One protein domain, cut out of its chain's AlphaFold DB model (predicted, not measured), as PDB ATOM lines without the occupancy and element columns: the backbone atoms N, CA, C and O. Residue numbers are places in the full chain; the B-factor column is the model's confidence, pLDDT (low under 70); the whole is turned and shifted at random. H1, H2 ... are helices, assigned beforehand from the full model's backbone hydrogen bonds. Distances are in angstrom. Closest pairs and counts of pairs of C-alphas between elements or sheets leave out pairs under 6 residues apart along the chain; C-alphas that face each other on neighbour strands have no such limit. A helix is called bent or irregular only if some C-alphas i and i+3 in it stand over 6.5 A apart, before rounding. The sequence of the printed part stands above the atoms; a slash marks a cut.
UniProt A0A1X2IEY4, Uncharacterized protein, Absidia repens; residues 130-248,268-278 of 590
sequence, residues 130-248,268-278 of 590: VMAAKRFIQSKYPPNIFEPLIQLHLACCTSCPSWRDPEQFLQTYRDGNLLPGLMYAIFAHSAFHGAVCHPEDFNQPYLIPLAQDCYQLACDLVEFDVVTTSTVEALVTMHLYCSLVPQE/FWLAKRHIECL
ATOM      1  N   VAL A 130      20.773  37.600 -30.791       84.62
ATOM      2  CA  VAL A 130      20.632  39.057 -30.934       84.62
ATOM      3  C   VAL A 130      21.414  39.571 -32.148       84.62
ATOM      4  O   VAL A 130      20.917  40.391 -32.925       84.62
ATOM      5  N   MET A 131      22.633  39.069 -32.355       85.62
ATOM      6  CA  MET A 131      23.474  39.457 -33.491       85.62
ATOM      7  C   MET A 131      22.927  38.918 -34.815       85.62
ATOM      8  O   MET A 131      22.957  39.626 -35.826       85.62
ATOM      9  N   ALA A 132      22.382  37.700 -34.797       84.50
ATOM     10  CA  ALA A 132      21.693  37.106 -35.936       84.50
ATOM     11  C   ALA A 132      20.459  37.933 -36.342       84.50
ATOM     12  O   ALA A 132      20.329  38.306 -37.512       84.50
ATOM     13  N   ALA A 133      19.611  38.303 -35.375       87.06
ATOM     14  CA  ALA A 133      18.435  39.148 -35.587       87.06
ATOM     15  C   ALA A 133      18.802  40.523 -36.166       87.06
ATOM     16  O   ALA A 133      18.217  40.977 -37.155       87.06
ATOM     17  N   LYS A 134      19.830  41.169 -35.599       86.88
ATOM     18  CA  LYS A 134      20.328  42.461 -36.081       86.88
ATOM     19  C   LYS A 134      20.808  42.375 -37.526       86.88
ATOM     20  O   LYS A 134      20.417  43.209 -38.341       86.88
ATOM     21  N   ARG A 135      21.603  41.354 -37.868       87.75
ATOM     22  CA  ARG A 135      22.093  41.155 -39.241       87.75
ATOM     23  C   ARG A 135      20.949  40.895 -40.217       87.75
ATOM     24  O   ARG A 135      20.943  41.475 -41.298       87.75
ATOM     25  N   PHE A 136      19.984  40.059 -39.837       89.00
ATOM     26  CA  PHE A 136      18.813  39.762 -40.658       89.00
ATOM     27  C   PHE A 136      18.042  41.040 -41.011       89.00
ATOM     28  O   PHE A 136      17.865  41.340 -42.192       89.00
ATOM     29  N   ILE A 137      17.681  41.844 -40.009       90.38
ATOM     30  CA  ILE A 137      16.929  43.085 -40.217       90.38
ATOM     31  C   ILE A 137      17.727  44.107 -41.031       90.38
ATOM     32  O   ILE A 137      17.204  44.661 -41.995       90.38
ATOM     33  N   GLN A 138      19.009  44.303 -40.711       88.81
ATOM     34  CA  GLN A 138      19.874  45.239 -41.439       88.81
ATOM     35  C   GLN A 138      20.149  44.814 -42.888       88.81
ATOM     36  O   GLN A 138      20.454  45.662 -43.721       88.81
ATOM     37  N   SER A 139      20.052  43.518 -43.201       91.25
ATOM     38  CA  SER A 139      20.218  43.020 -44.572       91.25
ATOM     39  C   SER A 139      18.985  43.236 -45.453       91.25
ATOM     40  O   SER A 139      19.117  43.307 -46.673       91.25
ATOM     41  N   LYS A 140      17.794  43.337 -44.849       92.31
ATOM     42  CA  LYS A 140      16.513  43.444 -45.559       92.31
ATOM     43  C   LYS A 140      15.975  44.868 -45.648       92.31
ATOM     44  O   LYS A 140      15.310  45.200 -46.626       92.31
ATOM     45  N   TYR A 141      16.229  45.687 -44.630       94.31
ATOM     46  CA  TYR A 141      15.576  46.980 -44.456       94.31
ATOM     47  C   TYR A 141      16.596  48.110 -44.315       94.31
ATOM     48  O   TYR A 141      17.680  47.907 -43.762       94.31
ATOM     49  N   PRO A 142      16.269  49.315 -44.807       90.88
ATOM     50  CA  PRO A 142      17.216  50.416 -44.813       90.88
ATOM     51  C   PRO A 142      17.467  50.917 -43.375       90.88
ATOM     52  O   PRO A 142      16.520  51.135 -42.622       90.88
ATOM     53  N   PRO A 143      18.728  51.119 -42.953       88.31
ATOM     54  CA  PRO A 143      19.068  51.388 -41.552       88.31
ATOM     55  C   PRO A 143      18.547  52.732 -41.026       88.31
ATOM     56  O   PRO A 143      18.405  52.912 -39.821       88.31
ATOM     57  N   ASN A 144      18.246  53.675 -41.915       89.31
ATOM     58  CA  ASN A 144      17.725  54.990 -41.558       89.31
ATOM     59  C   ASN A 144      16.247  54.976 -41.134       89.31
ATOM     60  O   ASN A 144      15.775  56.012 -40.686       89.31
ATOM     61  N   ILE A 145      15.521  53.854 -41.253       93.25
ATOM     62  CA  ILE A 145      14.109  53.788 -40.839       93.25
ATOM     63  C   ILE A 145      13.931  53.586 -39.330       93.25
ATOM     64  O   ILE A 145      12.951  54.046 -38.759       93.25
ATOM     65  N   PHE A 146      14.880  52.929 -38.658       93.25
ATOM     66  CA  PHE A 146      14.688  52.465 -37.281       93.25
ATOM     67  C   PHE A 146      14.582  53.597 -36.261       93.25
ATOM     68  O   PHE A 146      13.731  53.552 -35.379       93.25
ATOM     69  N   GLU A 147      15.412  54.632 -36.386       92.38
ATOM     70  CA  GLU A 147      15.348  55.780 -35.481       92.38
ATOM     71  C   GLU A 147      14.046  56.592 -35.644       92.38
ATOM     72  O   GLU A 147      13.394  56.834 -34.626       92.38
ATOM     73  N   PRO A 148      13.582  56.916 -36.871       92.81
ATOM     74  CA  PRO A 148      12.238  57.455 -37.089       92.81
ATOM     75  C   PRO A 148      11.116  56.619 -36.465       92.81
ATOM     76  O   PRO A 148      10.166  57.186 -35.934       92.81
ATOM     77  N   LEU A 149      11.214  55.284 -36.467       92.12
ATOM     78  CA  LEU A 149      10.215  54.420 -35.823       92.12
ATOM     79  C   LEU A 149      10.227  54.524 -34.291       92.12
ATOM     80  O   LEU A 149       9.161  54.469 -33.673       92.12
ATOM     81  N   ILE A 150      11.400  54.701 -33.671       89.94
ATOM     82  CA  ILE A 150      11.490  55.015 -32.235       89.94
ATOM     83  C   ILE A 150      10.860  56.378 -31.963       89.94
ATOM     84  O   ILE A 150      10.035  56.502 -31.066       89.94
ATOM     85  N   GLN A 151      11.206  57.397 -32.749       87.75
ATOM     86  CA  GLN A 151      10.655  58.743 -32.579       87.75
ATOM     87  C   GLN A 151       9.133  58.755 -32.744       87.75
ATOM     88  O   GLN A 151       8.438  59.358 -31.930       87.75
ATOM     89  N   LEU A 152       8.607  58.019 -33.726       86.19
ATOM     90  CA  LEU A 152       7.172  57.829 -33.905       86.19
ATOM     91  C   LEU A 152       6.534  57.146 -32.688       86.19
ATOM     92  O   LEU A 152       5.472  57.566 -32.233       86.19
ATOM     93  N   HIS A 153       7.186  56.127 -32.120       85.00
ATOM     94  CA  HIS A 153       6.715  55.473 -30.897       85.00
ATOM     95  C   HIS A 153       6.584  56.470 -29.741       85.00
ATOM     96  O   HIS A 153       5.549  56.534 -29.080       85.00
ATOM     97  N   LEU A 154       7.625  57.281 -29.544       79.12
ATOM     98  CA  LEU A 154       7.694  58.298 -28.500       79.12
ATOM     99  C   LEU A 154       6.676  59.426 -28.717       79.12
ATOM    100  O   LEU A 154       6.178  59.986 -27.745       79.12
ATOM    101  N   ALA A 155       6.354  59.757 -29.969       75.38
ATOM    102  CA  ALA A 155       5.402  60.809 -30.309       75.38
ATOM    103  C   ALA A 155       3.936  60.350 -30.217       75.38
ATOM    104  O   ALA A 155       3.075  61.124 -29.798       75.38
ATOM    105  N   CYS A 156       3.643  59.106 -30.610       71.94
ATOM    106  CA  CYS A 156       2.272  58.653 -30.879       71.94
ATOM    107  C   CYS A 156       1.767  57.546 -29.947       71.94
ATOM    108  O   CYS A 156       0.556  57.358 -29.839       71.94
ATOM    109  N   CYS A 157       2.669  56.811 -29.289       63.97
ATOM    110  CA  CYS A 157       2.370  55.553 -28.598       63.97
ATOM    111  C   CYS A 157       2.799  55.598 -27.120       63.97
ATOM    112  O   CYS A 157       3.353  54.633 -26.597       63.97
ATOM    113  N   THR A 158       2.579  56.725 -26.437       52.50
ATOM    114  CA  THR A 158       3.080  57.005 -25.075       52.50
ATOM    115  C   THR A 158       2.382  56.225 -23.952       52.50
ATOM    116  O   THR A 158       2.453  56.607 -22.787       52.50
ATOM    117  N   SER A 159       1.778  55.073 -24.244       46.09
ATOM    118  CA  SER A 159       1.149  54.199 -23.248       46.09
ATOM    119  C   SER A 159       2.137  53.517 -22.285       46.09
ATOM    120  O   SER A 159       1.705  52.731 -21.445       46.09
ATOM    121  N   CYS A 160       3.446  53.798 -22.370       47.41
ATOM    122  CA  CYS A 160       4.471  53.259 -21.473       47.41
ATOM    123  C   CYS A 160       4.956  54.294 -20.440       47.41
ATOM    124  O   CYS A 160       5.742  55.186 -20.766       47.41
ATOM    125  N   PRO A 161       4.575  54.163 -19.155       42.91
ATOM    126  CA  PRO A 161       4.919  55.148 -18.130       42.91
ATOM    127  C   PRO A 161       6.376  55.078 -17.629       42.91
ATOM    128  O   PRO A 161       6.748  55.850 -16.739       42.91
ATOM    129  N   SER A 162       7.225  54.168 -18.138       51.25
ATOM    130  CA  SER A 162       8.640  54.131 -17.726       51.25
ATOM    131  C   SER A 162       9.498  55.201 -18.401       51.25
ATOM    132  O   SER A 162      10.603  55.480 -17.925       51.25
ATOM    133  N   TRP A 163       8.996  55.847 -19.458       57.94
ATOM    134  CA  TRP A 163       9.775  56.797 -20.245       57.94
ATOM    135  C   TRP A 163       9.828  58.132 -19.524       57.94
ATOM    136  O   TRP A 163       9.023  59.039 -19.709       57.94
ATOM    137  N   ARG A 164      10.792  58.230 -18.614       54.78
ATOM    138  CA  ARG A 164      11.012  59.437 -17.828       54.78
ATOM    139  C   ARG A 164      11.611  60.574 -18.656       54.78
ATOM    140  O   ARG A 164      11.665  61.675 -18.114       54.78
ATOM    141  N   ASP A 165      12.019  60.310 -19.901       69.62
ATOM    142  CA  ASP A 165      12.443  61.285 -20.905       69.62
ATOM    143  C   ASP A 165      12.548  60.654 -22.317       69.62
ATOM    144  O   ASP A 165      13.322  59.704 -22.482       69.62
ATOM    145  N   PRO A 166      11.824  61.161 -23.335       75.31
ATOM    146  CA  PRO A 166      11.964  60.721 -24.725       75.31
ATOM    147  C   PRO A 166      13.395  60.841 -25.270       75.31
ATOM    148  O   PRO A 166      13.852  59.936 -25.966       75.31
ATOM    149  N   GLU A 167      14.128  61.903 -24.919       79.06
ATOM    150  CA  GLU A 167      15.509  62.102 -25.388       79.06
ATOM    151  C   GLU A 167      16.471  61.097 -24.750       79.06
ATOM    152  O   GLU A 167      17.251  60.447 -25.441       79.06
ATOM    153  N   GLN A 168      16.369  60.873 -23.437       81.19
ATOM    154  CA  GLN A 168      17.121  59.814 -22.762       81.19
ATOM    155  C   GLN A 168      16.816  58.429 -23.341       81.19
ATOM    156  O   GLN A 168      17.722  57.604 -23.463       81.19
ATOM    157  N   PHE A 169      15.559  58.151 -23.693       83.88
ATOM    158  CA  PHE A 169      15.188  56.886 -24.324       83.88
ATOM    159  C   PHE A 169      15.840  56.751 -25.701       83.88
ATOM    160  O   PHE A 169      16.464  55.731 -25.998       83.88
ATOM    161  N   LEU A 170      15.751  57.800 -26.519       86.56
ATOM    162  CA  LEU A 170      16.378  57.848 -27.832       86.56
ATOM    163  C   LEU A 170      17.899  57.680 -27.728       86.56
ATOM    164  O   LEU A 170      18.494  56.935 -28.506       86.56
ATOM    165  N   GLN A 171      18.523  58.291 -26.720       86.94
ATOM    166  CA  GLN A 171      19.941  58.111 -26.435       86.94
ATOM    167  C   GLN A 171      20.257  56.675 -25.998       86.94
ATOM    168  O   GLN A 171      21.191  56.076 -26.516       86.94
ATOM    169  N   THR A 172      19.437  56.075 -25.132       87.00
ATOM    170  CA  THR A 172      19.577  54.668 -24.708       87.00
ATOM    171  C   THR A 172      19.510  53.716 -25.905       87.00
ATOM    172  O   THR A 172      20.268  52.745 -25.976       87.00
ATOM    173  N   TYR A 173      18.631  54.006 -26.865       90.56
ATOM    174  CA  TYR A 173      18.554  53.292 -28.133       90.56
ATOM    175  C   TYR A 173      19.825  53.475 -28.978       90.56
ATOM    176  O   TYR A 173      20.411  52.481 -29.410       90.56
ATOM    177  N   ARG A 174      20.291  54.719 -29.171       91.00
ATOM    178  CA  ARG A 174      21.522  55.028 -29.924       91.00
ATOM    179  C   ARG A 174      22.760  54.367 -29.312       91.00
ATOM    180  O   ARG A 174      23.621  53.891 -30.048       91.00
ATOM    181  N   ASP A 175      22.809  54.278 -27.986       90.50
ATOM    182  CA  ASP A 175      23.884  53.621 -27.239       90.50
ATOM    183  C   ASP A 175      23.808  52.083 -27.311       90.50
ATOM    184  O   ASP A 175      24.733  51.395 -26.880       90.50
ATOM    185  N   GLY A 176      22.721  51.518 -27.853       87.62
ATOM    186  CA  GLY A 176      22.513  50.071 -27.951       87.62
ATOM    187  C   GLY A 176      22.164  49.400 -26.621       87.62
ATOM    188  O   GLY A 176      22.312  48.187 -26.493       87.62
ATOM    189  N   ASN A 177      21.696  50.174 -25.640       87.62
ATOM    190  CA  ASN A 177      21.377  49.700 -24.290       87.62
ATOM    191  C   ASN A 177      19.913  49.258 -24.131       87.62
ATOM    192  O   ASN A 177      19.505  48.834 -23.048       87.62
ATOM    193  N   LEU A 178      19.102  49.373 -25.186       86.12
ATOM    194  CA  LEU A 178      17.713  48.931 -25.168       86.12
ATOM    195  C   LEU A 178      17.642  47.400 -25.265       86.12
ATOM    196  O   LEU A 178      18.316  46.793 -26.098       86.12
ATOM    197  N   LEU A 179      16.795  46.776 -24.441       88.12
ATOM    198  CA  LEU A 179      16.591  45.329 -24.498       88.12
ATOM    199  C   LEU A 179      16.102  44.915 -25.900       88.12
ATOM    200  O   LEU A 179      15.109  45.480 -26.369       88.12
ATOM    201  N   PRO A 180      16.745  43.932 -26.564       90.38
ATOM    202  CA  PRO A 180      16.439  43.588 -27.952       90.38
ATOM    203  C   PRO A 180      14.963  43.260 -28.199       90.38
ATOM    204  O   PRO A 180      14.379  43.769 -29.150       90.38
ATOM    205  N   GLY A 181      14.331  42.482 -27.312       88.69
ATOM    206  CA  GLY A 181      12.905  42.157 -27.418       88.69
ATOM    207  C   GLY A 181      11.997  43.394 -27.390       88.69
ATOM    208  O   GLY A 181      11.085  43.506 -28.205       88.69
ATOM    209  N   LEU A 182      12.289  44.366 -26.516       88.69
ATOM    210  CA  LEU A 182      11.566  45.644 -26.468       88.69
ATOM    211  C   LEU A 182      11.811  46.468 -27.734       88.69
ATOM    212  O   LEU A 182      10.868  46.986 -28.318       88.69
ATOM    213  N   MET A 183      13.063  46.558 -28.184       92.81
ATOM    214  CA  MET A 183      13.425  47.288 -29.400       92.81
ATOM    215  C   MET A 183      12.632  46.789 -30.617       92.81
ATOM    216  O   MET A 183      12.022  47.585 -31.329       92.81
ATOM    217  N   TYR A 184      12.592  45.472 -30.831       94.12
ATOM    218  CA  TYR A 184      11.859  44.887 -31.952       94.12
ATOM    219  C   TYR A 184      10.340  44.975 -31.784       94.12
ATOM    220  O   TYR A 184       9.649  45.196 -32.776       94.12
ATOM    221  N   ALA A 185       9.812  44.897 -30.558       87.75
ATOM    222  CA  ALA A 185       8.395  45.154 -30.306       87.75
ATOM    223  C   ALA A 185       8.010  46.587 -30.714       87.75
ATOM    224  O   ALA A 185       7.002  46.789 -31.391       87.75
ATOM    225  N   ILE A 186       8.846  47.572 -30.365       91.19
ATOM    226  CA  ILE A 186       8.656  48.972 -30.755       91.19
ATOM    227  C   ILE A 186       8.697  49.123 -32.272       91.19
ATOM    228  O   ILE A 186       7.790  49.723 -32.841       91.19
ATOM    229  N   PHE A 187       9.699  48.552 -32.944       94.25
ATOM    230  CA  PHE A 187       9.769  48.603 -34.406       94.25
ATOM    231  C   PHE A 187       8.551  47.968 -35.066       94.25
ATOM    232  O   PHE A 187       8.021  48.540 -36.014       94.25
ATOM    233  N   ALA A 188       8.082  46.831 -34.549       91.19
ATOM    234  CA  ALA A 188       6.901  46.152 -35.059       91.19
ATOM    235  C   ALA A 188       5.662  47.045 -34.985       91.19
ATOM    236  O   ALA A 188       5.018  47.323 -35.997       91.19
ATOM    237  N   HIS A 189       5.362  47.543 -33.785       86.31
ATOM    238  CA  HIS A 189       4.209  48.404 -33.567       86.31
ATOM    239  C   HIS A 189       4.313  49.701 -34.370       86.31
ATOM    240  O   HIS A 189       3.393  50.037 -35.108       86.31
ATOM    241  N   SER A 190       5.440  50.409 -34.275       90.44
ATOM    242  CA  SER A 190       5.626  51.698 -34.939       90.44
ATOM    243  C   SER A 190       5.650  51.590 -36.456       90.44
ATOM    244  O   SER A 190       5.143  52.489 -37.114       90.44
ATOM    245  N   ALA A 191       6.206  50.526 -37.042       90.81
ATOM    246  CA  ALA A 191       6.209  50.372 -38.497       90.81
ATOM    247  C   ALA A 191       4.786  50.183 -39.029       90.81
ATOM    248  O   ALA A 191       4.404  50.829 -40.007       90.81
ATOM    249  N   PHE A 192       3.977  49.367 -38.345       87.94
ATOM    250  CA  PHE A 192       2.566  49.207 -38.686       87.94
ATOM    251  C   PHE A 192       1.780  50.500 -38.436       87.94
ATOM    252  O   PHE A 192       1.073  50.981 -39.315       87.94
ATOM    253  N   HIS A 193       1.953  51.109 -37.261       84.12
ATOM    254  CA  HIS A 193       1.298  52.359 -36.888       84.12
ATOM    255  C   HIS A 193       1.638  53.502 -37.848       84.12
ATOM    256  O   HIS A 193       0.752  54.250 -38.241       84.12
ATOM    257  N   GLY A 194       2.900  53.625 -38.257       85.25
ATOM    258  CA  GLY A 194       3.352  54.623 -39.221       85.25
ATOM    259  C   GLY A 194       2.692  54.427 -40.578       85.25
ATOM    260  O   GLY A 194       2.103  55.365 -41.104       85.25
ATOM    261  N   ALA A 195       2.693  53.195 -41.094       86.25
ATOM    262  CA  ALA A 195       2.042  52.873 -42.365       86.25
ATOM    263  C   ALA A 195       0.527  53.167 -42.356       86.25
ATOM    264  O   ALA A 195      -0.039  53.538 -43.384       86.25
ATOM    265  N   VAL A 196      -0.127  53.009 -41.203       81.50
ATOM    266  CA  VAL A 196      -1.581  53.165 -41.053       81.50
ATOM    267  C   VAL A 196      -1.995  54.606 -40.741       81.50
ATOM    268  O   VAL A 196      -2.917  55.131 -41.362       81.50
ATOM    269  N   CYS A 197      -1.343  55.240 -39.767       80.56
ATOM    270  CA  CYS A 197      -1.752  56.522 -39.188       80.56
ATOM    271  C   CYS A 197      -0.960  57.717 -39.725       80.56
ATOM    272  O   CYS A 197      -1.466  58.837 -39.667       80.56
ATOM    273  N   HIS A 198       0.252  57.486 -40.240       82.81
ATOM    274  CA  HIS A 198       1.166  58.519 -40.735       82.81
ATOM    275  C   HIS A 198       1.646  58.206 -42.158       82.81
ATOM    276  O   HIS A 198       2.855  58.190 -42.406       82.81
ATOM    277  N   PRO A 199       0.731  57.947 -43.112       81.44
ATOM    278  CA  PRO A 199       1.124  57.551 -44.456       81.44
ATOM    279  C   PRO A 199       1.984  58.622 -45.129       81.44
ATOM    280  O   PRO A 199       2.860  58.269 -45.897       81.44
ATOM    281  N   GLU A 200       1.817  59.904 -44.803       82.06
ATOM    282  CA  GLU A 200       2.602  61.002 -45.386       82.06
ATOM    283  C   GLU A 200       4.106  60.885 -45.070       82.06
ATOM    284  O   GLU A 200       4.955  61.093 -45.938       82.06
ATOM    285  N   ASP A 201       4.426  60.504 -43.830       82.69
ATOM    286  CA  ASP A 201       5.795  60.403 -43.314       82.69
ATOM    287  C   ASP A 201       6.377  58.991 -43.511       82.69
ATOM    288  O   ASP A 201       7.591  58.801 -43.605       82.69
ATOM    289  N   PHE A 202       5.500  57.987 -43.606       85.56
ATOM    290  CA  PHE A 202       5.827  56.565 -43.622       85.56
ATOM    291  C   PHE A 202       5.210  55.835 -44.836       85.56
ATOM    292  O   PHE A 202       4.798  54.683 -44.733       85.56
ATOM    293  N   ASN A 203       5.180  56.453 -46.026       77.62
ATOM    294  CA  ASN A 203       4.653  55.823 -47.255       77.62
ATOM    295  C   ASN A 203       5.626  54.812 -47.896       77.62
ATOM    296  O   ASN A 203       6.017  54.947 -49.058       77.62
ATOM    297  N   GLN A 204       6.108  53.836 -47.134       83.81
ATOM    298  CA  GLN A 204       7.110  52.890 -47.616       83.81
ATOM    299  C   GLN A 204       6.511  51.479 -47.716       83.81
ATOM    300  O   GLN A 204       6.025  50.952 -46.713       83.81
ATOM    301  N   PRO A 205       6.583  50.813 -48.888       85.12
ATOM    302  CA  PRO A 205       5.922  49.520 -49.107       85.12
ATOM    303  C   PRO A 205       6.505  48.391 -48.246       85.12
ATOM    304  O   PRO A 205       5.872  47.355 -48.064       85.12
ATOM    305  N   TYR A 206       7.710  48.584 -47.704       88.12
ATOM    306  CA  TYR A 206       8.387  47.609 -46.855       88.12
ATOM    307  C   TYR A 206       8.009  47.707 -45.370       88.12
ATOM    308  O   TYR A 206       8.476  46.873 -44.600       88.12
ATOM    309  N   LEU A 207       7.189  48.674 -44.934       88.50
ATOM    310  CA  LEU A 207       6.883  48.846 -43.505       88.50
ATOM    311  C   LEU A 207       6.002  47.748 -42.923       88.50
ATOM    312  O   LEU A 207       6.250  47.328 -41.799       88.50
ATOM    313  N   ILE A 208       5.011  47.257 -43.667       87.12
ATOM    314  CA  ILE A 208       4.181  46.138 -43.199       87.12
ATOM    315  C   ILE A 208       5.029  44.853 -43.070       87.12
ATOM    316  O   ILE A 208       5.019  44.268 -41.985       87.12
ATOM    317  N   PRO A 209       5.839  44.456 -44.079       88.69
ATOM    318  CA  PRO A 209       6.805  43.363 -43.924       88.69
ATOM    319  C   PRO A 209       7.801  43.575 -42.778       88.69
ATOM    320  O   PRO A 209       8.051  42.659 -41.998       88.69
ATOM    321  N   LEU A 210       8.330  44.796 -42.624       92.75
ATOM    322  CA  LEU A 210       9.220  45.147 -41.515       92.75
ATOM    323  C   LEU A 210       8.530  44.946 -40.166       92.75
ATOM    324  O   LEU A 210       9.150  44.437 -39.234       92.75
ATOM    325  N   ALA A 211       7.261  45.336 -40.063       90.31
ATOM    326  CA  ALA A 211       6.488  45.208 -38.844       90.31
ATOM    327  C   ALA A 211       6.305  43.736 -38.445       90.31
ATOM    328  O   ALA A 211       6.492  43.385 -37.281       90.31
ATOM    329  N   GLN A 212       5.999  42.875 -39.420       88.25
ATOM    330  CA  GLN A 212       5.855  41.426 -39.237       88.25
ATOM    331  C   GLN A 212       7.181  40.762 -38.842       88.25
ATOM    332  O   GLN A 212       7.235  40.047 -37.840       88.25
ATOM    333  N   ASP A 213       8.261  41.046 -39.578       89.88
ATOM    334  CA  ASP A 213       9.599  40.520 -39.281       89.88
ATOM    335  C   ASP A 213      10.055  40.953 -37.872       89.88
ATOM    336  O   ASP A 213      10.545  40.134 -37.093       89.88
ATOM    337  N   CYS A 214       9.854  42.224 -37.502       93.69
ATOM    338  CA  CYS A 214      10.180  42.719 -36.163       93.69
ATOM    339  C   CYS A 214       9.308  42.082 -35.074       93.69
ATOM    340  O   CYS A 214       9.815  41.786 -33.996       93.69
ATOM    341  N   TYR A 215       8.020  41.838 -35.335       88.31
ATOM    342  CA  TYR A 215       7.141  41.184 -34.366       88.31
ATOM    343  C   TYR A 215       7.601  39.752 -34.074       88.31
ATOM    344  O   TYR A 215       7.650  39.338 -32.913       88.31
ATOM    345  N   GLN A 216       7.995  39.010 -35.112       85.50
ATOM    346  CA  GLN A 216       8.524  37.659 -34.946       85.50
ATOM    347  C   GLN A 216       9.831  37.669 -34.145       85.50
ATOM    348  O   GLN A 216       9.979  36.902 -33.199       85.50
ATOM    349  N   LEU A 217      10.745  38.594 -34.447       90.00
ATOM    350  CA  LEU A 217      11.982  38.742 -33.676       90.00
ATOM    351  C   LEU A 217      11.725  39.145 -32.223       90.00
ATOM    352  O   LEU A 217      12.420  38.671 -31.329       90.00
ATOM    353  N   ALA A 218      10.724  39.988 -31.966       88.44
ATOM    354  CA  ALA A 218      10.311  40.310 -30.607       88.44
ATOM    355  C   ALA A 218       9.827  39.051 -29.870       88.44
ATOM    356  O   ALA A 218      10.240  38.822 -28.737       88.44
ATOM    357  N   CYS A 219       9.036  38.190 -30.520       81.69
ATOM    358  CA  CYS A 219       8.621  36.908 -29.942       81.69
ATOM    359  C   CYS A 219       9.808  36.012 -29.570       81.69
ATOM    360  O   CYS A 219       9.760  35.349 -28.536       81.69
ATOM    361  N   ASP A 220      10.853  35.995 -30.396       84.12
ATOM    362  CA  ASP A 220      12.018  35.130 -30.191       84.12
ATOM    363  C   ASP A 220      12.988  35.682 -29.128       84.12
ATOM    364  O   ASP A 220      13.711  34.915 -28.489       84.12
ATOM    365  N   LEU A 221      13.022  37.007 -28.938       86.56
ATOM    366  CA  LEU A 221      14.008  37.706 -28.102       86.56
ATOM    367  C   LEU A 221      13.461  38.220 -26.764       86.56
ATOM    368  O   LEU A 221      14.244  38.628 -25.906       86.56
ATOM    369  N   VAL A 222      12.141  38.257 -26.572       81.19
ATOM    370  CA  VAL A 222      11.549  38.601 -25.273       81.19
ATOM    371  C   VAL A 222      11.757  37.440 -24.298       81.19
ATOM    372  O   VAL A 222      11.243  36.339 -24.477       81.19
ATOM    373  N   GLU A 223      12.499  37.698 -23.222       76.00
ATOM    374  CA  GLU A 223      12.713  36.728 -22.148       76.00
ATOM    375  C   GLU A 223      11.481  36.652 -21.233       76.00
ATOM    376  O   GLU A 223      11.371  37.367 -20.236       76.00
ATOM    377  N   PHE A 224      10.540  35.765 -21.557       66.81
ATOM    378  CA  PHE A 224       9.294  35.610 -20.795       66.81
ATOM    379  C   PHE A 224       9.491  35.150 -19.339       66.81
ATOM    380  O   PHE A 224       8.627  35.386 -18.490       66.81
ATOM    381  N   ASP A 225      10.628  34.521 -19.033       64.00
ATOM    382  CA  ASP A 225      10.954  34.036 -17.689       64.00
ATOM    383  C   ASP A 225      11.413  35.166 -16.746       64.00
ATOM    384  O   ASP A 225      11.312  35.039 -15.519       64.00
ATOM    385  N   VAL A 226      11.872  36.301 -17.294       63.72
ATOM    386  CA  VAL A 226      12.401  37.439 -16.530       63.72
ATOM    387  C   VAL A 226      11.436  38.619 -16.615       63.72
ATOM    388  O   VAL A 226      11.345  39.322 -17.618       63.72
ATOM    389  N   VAL A 227      10.728  38.888 -15.518       64.94
ATOM    390  CA  VAL A 227       9.765  39.998 -15.454       64.94
ATOM    391  C   VAL A 227      10.484  41.290 -15.073       64.94
ATOM    392  O   VAL A 227      10.574  41.650 -13.900       64.94
ATOM    393  N   THR A 228      11.015  41.974 -16.084       72.00
ATOM    394  CA  THR A 228      11.517  43.351 -15.975       72.00
ATOM    395  C   THR A 228      10.464  44.344 -16.468       72.00
ATOM    396  O   THR A 228       9.529  43.955 -17.169       72.00
ATOM    397  N   THR A 229      10.626  45.634 -16.151       68.62
ATOM    398  CA  THR A 229       9.797  46.696 -16.746       68.62
ATOM    399  C   THR A 229       9.812  46.586 -18.268       68.62
ATOM    400  O   THR A 229       8.758  46.464 -18.869       68.62
ATOM    401  N   SER A 230      10.990  46.497 -18.886       77.88
ATOM    402  CA  SER A 230      11.131  46.394 -20.341       77.88
ATOM    403  C   SER A 230      10.503  45.135 -20.943       77.88
ATOM    404  O   SER A 230       9.991  45.199 -22.054       77.88
ATOM    405  N   THR A 231      10.502  44.006 -20.226       70.06
ATOM    406  CA  THR A 231       9.786  42.793 -20.659       70.06
ATOM    407  C   THR A 231       8.281  43.053 -20.696       70.06
ATOM    408  O   THR A 231       7.623  42.719 -21.674       70.06
ATOM    409  N   VAL A 232       7.728  43.693 -19.658       66.00
ATOM    410  CA  VAL A 232       6.302  44.063 -19.616       66.00
ATOM    411  C   VAL A 232       5.964  45.054 -20.727       66.00
ATOM    412  O   VAL A 232       4.962  44.875 -21.412       66.00
ATOM    413  N   GLU A 233       6.812  46.055 -20.956       73.75
ATOM    414  CA  GLU A 233       6.628  47.014 -22.049       73.75
ATOM    415  C   GLU A 233       6.661  46.336 -23.416       73.75
ATOM    416  O   GLU A 233       5.805  46.611 -24.250       73.75
ATOM    417  N   ALA A 234       7.586  45.398 -23.633       79.31
ATOM    418  CA  ALA A 234       7.650  44.640 -24.875       79.31
ATOM    419  C   ALA A 234       6.346  43.867 -25.110       79.31
ATOM    420  O   ALA A 234       5.785  43.937 -26.199       79.31
ATOM    421  N   LEU A 235       5.816  43.203 -24.075       69.50
ATOM    422  CA  LEU A 235       4.550  42.469 -24.154       69.50
ATOM    423  C   LEU A 235       3.360  43.382 -24.466       69.50
ATOM    424  O   LEU A 235       2.535  43.035 -25.310       69.50
ATOM    425  N   VAL A 236       3.273  44.546 -23.818       67.50
ATOM    426  CA  VAL A 236       2.220  45.536 -24.088       67.50
ATOM    427  C   VAL A 236       2.314  46.029 -25.530       67.50
ATOM    428  O   VAL A 236       1.321  46.002 -26.251       67.50
ATOM    429  N   THR A 237       3.505  46.402 -25.994       74.69
ATOM    430  CA  THR A 237       3.712  46.891 -27.363       74.69
ATOM    431  C   THR A 237       3.413  45.813 -28.410       74.69
ATOM    432  O   THR A 237       2.763  46.084 -29.421       74.69
ATOM    433  N   MET A 238       3.808  44.564 -28.154       72.88
ATOM    434  CA  MET A 238       3.441  43.415 -28.987       72.88
ATOM    435  C   MET A 238       1.924  43.203 -29.032       72.88
ATOM    436  O   MET A 238       1.372  42.889 -30.083       72.88
ATOM    437  N   HIS A 239       1.235  43.389 -27.908       67.12
ATOM    438  CA  HIS A 239      -0.216  43.267 -27.839       67.12
ATOM    439  C   HIS A 239      -0.943  44.376 -28.614       67.12
ATOM    440  O   HIS A 239      -1.923  44.095 -29.311       67.12
ATOM    441  N   LEU A 240      -0.438  45.612 -28.553       68.12
ATOM    442  CA  LEU A 240      -0.940  46.722 -29.365       68.12
ATOM    443  C   LEU A 240      -0.799  46.411 -30.859       68.12
ATOM    444  O   LEU A 240      -1.769  46.537 -31.602       68.12
ATOM    445  N   TYR A 241       0.356  45.889 -31.288       73.44
ATOM    446  CA  TYR A 241       0.551  45.443 -32.670       73.44
ATOM    447  C   TYR A 241      -0.490  44.391 -33.081       73.44
ATOM    448  O   TYR A 241      -1.166  44.539 -34.098       73.44
ATOM    449  N   CYS A 242      -0.695  43.360 -32.259       66.62
ATOM    450  CA  CYS A 242      -1.683  42.315 -32.530       66.62
ATOM    451  C   CYS A 242      -3.130  42.815 -32.586       66.62
ATOM    452  O   CYS A 242      -3.959  42.194 -33.240       66.62
ATOM    453  N   SER A 243      -3.445  43.904 -31.886       60.31
ATOM    454  CA  SER A 243      -4.783  44.504 -31.908       60.31
ATOM    455  C   SER A 243      -5.065  45.241 -33.222       60.31
ATOM    456  O   SER A 243      -6.226  45.443 -33.586       60.31
ATOM    457  N   LEU A 244      -4.004  45.623 -33.938       62.91
ATOM    458  CA  LEU A 244      -4.060  46.318 -35.220       62.91
ATOM    459  C   LEU A 244      -3.964  45.358 -36.421       62.91
ATOM    460  O   LEU A 244      -4.500  45.666 -37.485       62.91
ATOM    461  N   VAL A 245      -3.322  44.194 -36.263       66.19
ATOM    462  CA  VAL A 245      -3.140  43.208 -37.342       66.19
ATOM    463  C   VAL A 245      -4.246  42.140 -37.330       66.19
ATOM    464  O   VAL A 245      -4.464  41.487 -36.310       66.19
ATOM    465  N   PRO A 246      -4.926  41.882 -38.462       56.03
ATOM    466  CA  PRO A 246      -5.913  40.808 -38.577       56.03
ATOM    467  C   PRO A 246      -5.321  39.430 -38.268       56.03
ATOM    468  O   PRO A 246      -4.287  39.048 -38.821       56.03
ATOM    469  N   GLN A 247      -6.039  38.623 -37.482       52.75
ATOM    470  CA  GLN A 247      -5.642  37.240 -37.177       52.75
ATOM    471  C   GLN A 247      -5.512  36.354 -38.430       52.75
ATOM    472  O   GLN A 247      -4.728  35.407 -38.437       52.75
ATOM    473  N   GLU A 248      -6.229  36.680 -39.509       49.91
ATOM    474  CA  GLU A 248      -6.182  35.945 -40.778       49.91
ATOM    475  C   GLU A 248      -4.855  36.140 -41.531       49.91
ATOM    476  O   GLU A 248      -4.353  35.193 -42.134       49.91
ATOM    477  N   PHE A 268       0.673  34.727 -31.186       41.50
ATOM    478  CA  PHE A 268      -0.420  35.579 -30.685       41.50
ATOM    479  C   PHE A 268      -0.924  35.088 -29.320       41.50
ATOM    480  O   PHE A 268      -1.093  35.886 -28.394       41.50
ATOM    481  N   TRP A 269      -1.100  33.765 -29.165       46.03
ATOM    482  CA  TRP A 269      -1.391  33.186 -27.857       46.03
ATOM    483  C   TRP A 269      -0.237  33.380 -26.890       46.03
ATOM    484  O   TRP A 269      -0.526  33.543 -25.724       46.03
ATOM    485  N   LEU A 270       1.032  33.406 -27.307       45.28
ATOM    486  CA  LEU A 270       2.144  33.583 -26.370       45.28
ATOM    487  C   LEU A 270       2.085  34.942 -25.663       45.28
ATOM    488  O   LEU A 270       2.081  34.968 -24.441       45.28
ATOM    489  N   ALA A 271       1.991  36.061 -26.390       41.19
ATOM    490  CA  ALA A 271       1.961  37.388 -25.760       41.19
ATOM    491  C   ALA A 271       0.708  37.576 -24.890       41.19
ATOM    492  O   ALA A 271       0.814  37.992 -23.736       41.19
ATOM    493  N   LYS A 272      -0.466  37.186 -25.412       41.94
ATOM    494  CA  LYS A 272      -1.730  37.207 -24.665       41.94
ATOM    495  C   LYS A 272      -1.642  36.306 -23.422       41.94
ATOM    496  O   LYS A 272      -1.757  36.804 -22.313       41.94
ATOM    497  N   ARG A 273      -1.285  35.028 -23.571       43.62
ATOM    498  CA  ARG A 273      -1.127  34.054 -22.473       43.62
ATOM    499  C   ARG A 273      -0.057  34.456 -21.466       43.62
ATOM    500  O   ARG A 273      -0.226  34.177 -20.290       43.62
ATOM    501  N   HIS A 274       1.044  35.083 -21.876       45.47
ATOM    502  CA  HIS A 274       2.078  35.539 -20.946       45.47
ATOM    503  C   HIS A 274       1.619  36.748 -20.136       45.47
ATOM    504  O   HIS A 274       1.884  36.768 -18.938       45.47
ATOM    505  N   ILE A 275       0.878  37.688 -20.736       45.41
ATOM    506  CA  ILE A 275       0.180  38.752 -19.996       45.41
ATOM    507  C   ILE A 275      -0.817  38.130 -19.003       45.41
ATOM    508  O   ILE A 275      -0.847  38.520 -17.839       45.41
ATOM    509  N   GLU A 276      -1.569  37.117 -19.434       41.62
ATOM    510  CA  GLU A 276      -2.542  36.380 -18.615       41.62
ATOM    511  C   GLU A 276      -1.893  35.512 -17.512       41.62
ATOM    512  O   GLU A 276      -2.501  35.280 -16.470       41.62
ATOM    513  N   CYS A 277      -0.648  35.054 -17.706       38.78
ATOM    514  CA  CYS A 277       0.137  34.256 -16.751       38.78
ATOM    515  C   CYS A 277       1.057  35.102 -15.851       38.78
ATOM    516  O   CYS A 277       1.812  34.535 -15.049       38.78
ATOM    517  N   LEU A 278       1.043  36.436 -15.961       44.12
ATOM    518  CA  LEU A 278       1.720  37.298 -14.992       44.12
ATOM    519  C   LEU A 278       1.052  37.093 -13.625       44.12
ATOM    520  O   LEU A 278      -0.062  37.548 -13.389       44.12
TER     521      LEU A 278
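This is residues 130 to 248 and 268 to 278 of the 590 residues of an uncharacterized protein of Absidia repens (UniProt A0A1X2IEY4). The longest helix, H4, runs through the middle, with H5 and H6 packed along it in a three-helix bundle that is only loosely closed between H5 and H6. H2 crosses H4 and has H3 folded back on it, while H1 packs on H5 and the short H7 packs on H6. The printed part has 130 residues with seven named helices, H1 to H7 in order along the chain, and no named strand; its class is all helix. It is compact, with a radius of gyration of the C-alphas of 13.7 A, and spans 39 by 38 by 29 A.

H1 is residues 130 to 140, 15.8 A long, beginning at C-alpha 130 at (20.632, 39.057, -30.934). H2, residues 143 to 156, measures 21.2 A and is irregular, but only just: C-alphas 144 and 147 are 6.6 A apart. H3 is residues 166 to 174, 12.3 A. H4, residues 180 to 197, measures 25.0 A from C-alpha 180 at (16.439, 43.588, -27.952). H5 is residues 207 to 221, 20.3 A, and H6 is residues 229 to 244, 23.1 A. H7, residues 268 to 276, measures 12.3 A and ends at C-alpha 276 at (-2.542, 36.380, -18.615).

H4, H5 and H6 form an up and down bundle, each running against the one before it. H4 and H5 are a helical hairpin and touch at a shallow tilt of 22 degrees, opposite ways; their closest C-alphas, Ala 188 and Ala 211, are 3.9 A apart. H4 and H6 touch at a shallow tilt of 30 degrees, the same way, closest at the C-alphas of Leu 182 and Ala 234, 4.3 A. H5 and H6, also a helical hairpin, only just touch, with 3 pairs of C-alphas within 8 A, through residues 215 to 218 and 234 to 238 alone; the closest C-alphas, Tyr 215 and Met 238, are 6.9 A apart. H2 touches residues 186 to 194 of H4, about perpendicular at 76 degrees, with the C-alphas of Leu 149 and Ser 190 closest at 5.4 A. H2 and H3 are a helical hairpin at a shallow tilt of 23 degrees, closest at the C-alphas of Leu 154 and Pro 166, 6.2 A. H1 touches H5 at a shallow tilt of 11 degrees, opposite ways, with the C-alphas of Ala 133 and Leu 217 closest at 6.7 A. H7 touches residues 235 to 242 of H6 at a steep tilt of 47 degrees, with the C-alphas of Leu 235 and Ala 271 closest at 5.9 A. H4 and H7, for instance, are apart. In H1, H3, H4, H5, H6 and H7 every O i to N i+4 pair is within hydrogen-bond range; in H2, 8 of 10 are.

The two C-alphas farthest apart are those of Glu 200 and Asp 225, at 39.5 A. Residues 249 to 267 are not printed, and C-alphas 248 and 268 are 11.6 A apart across the cut. Of the links that are printed whole, none is long. The mean pLDDT of the printed part is 77.2; values under 70 include residues 157 to 165, 242 to 248 and 268 to 278.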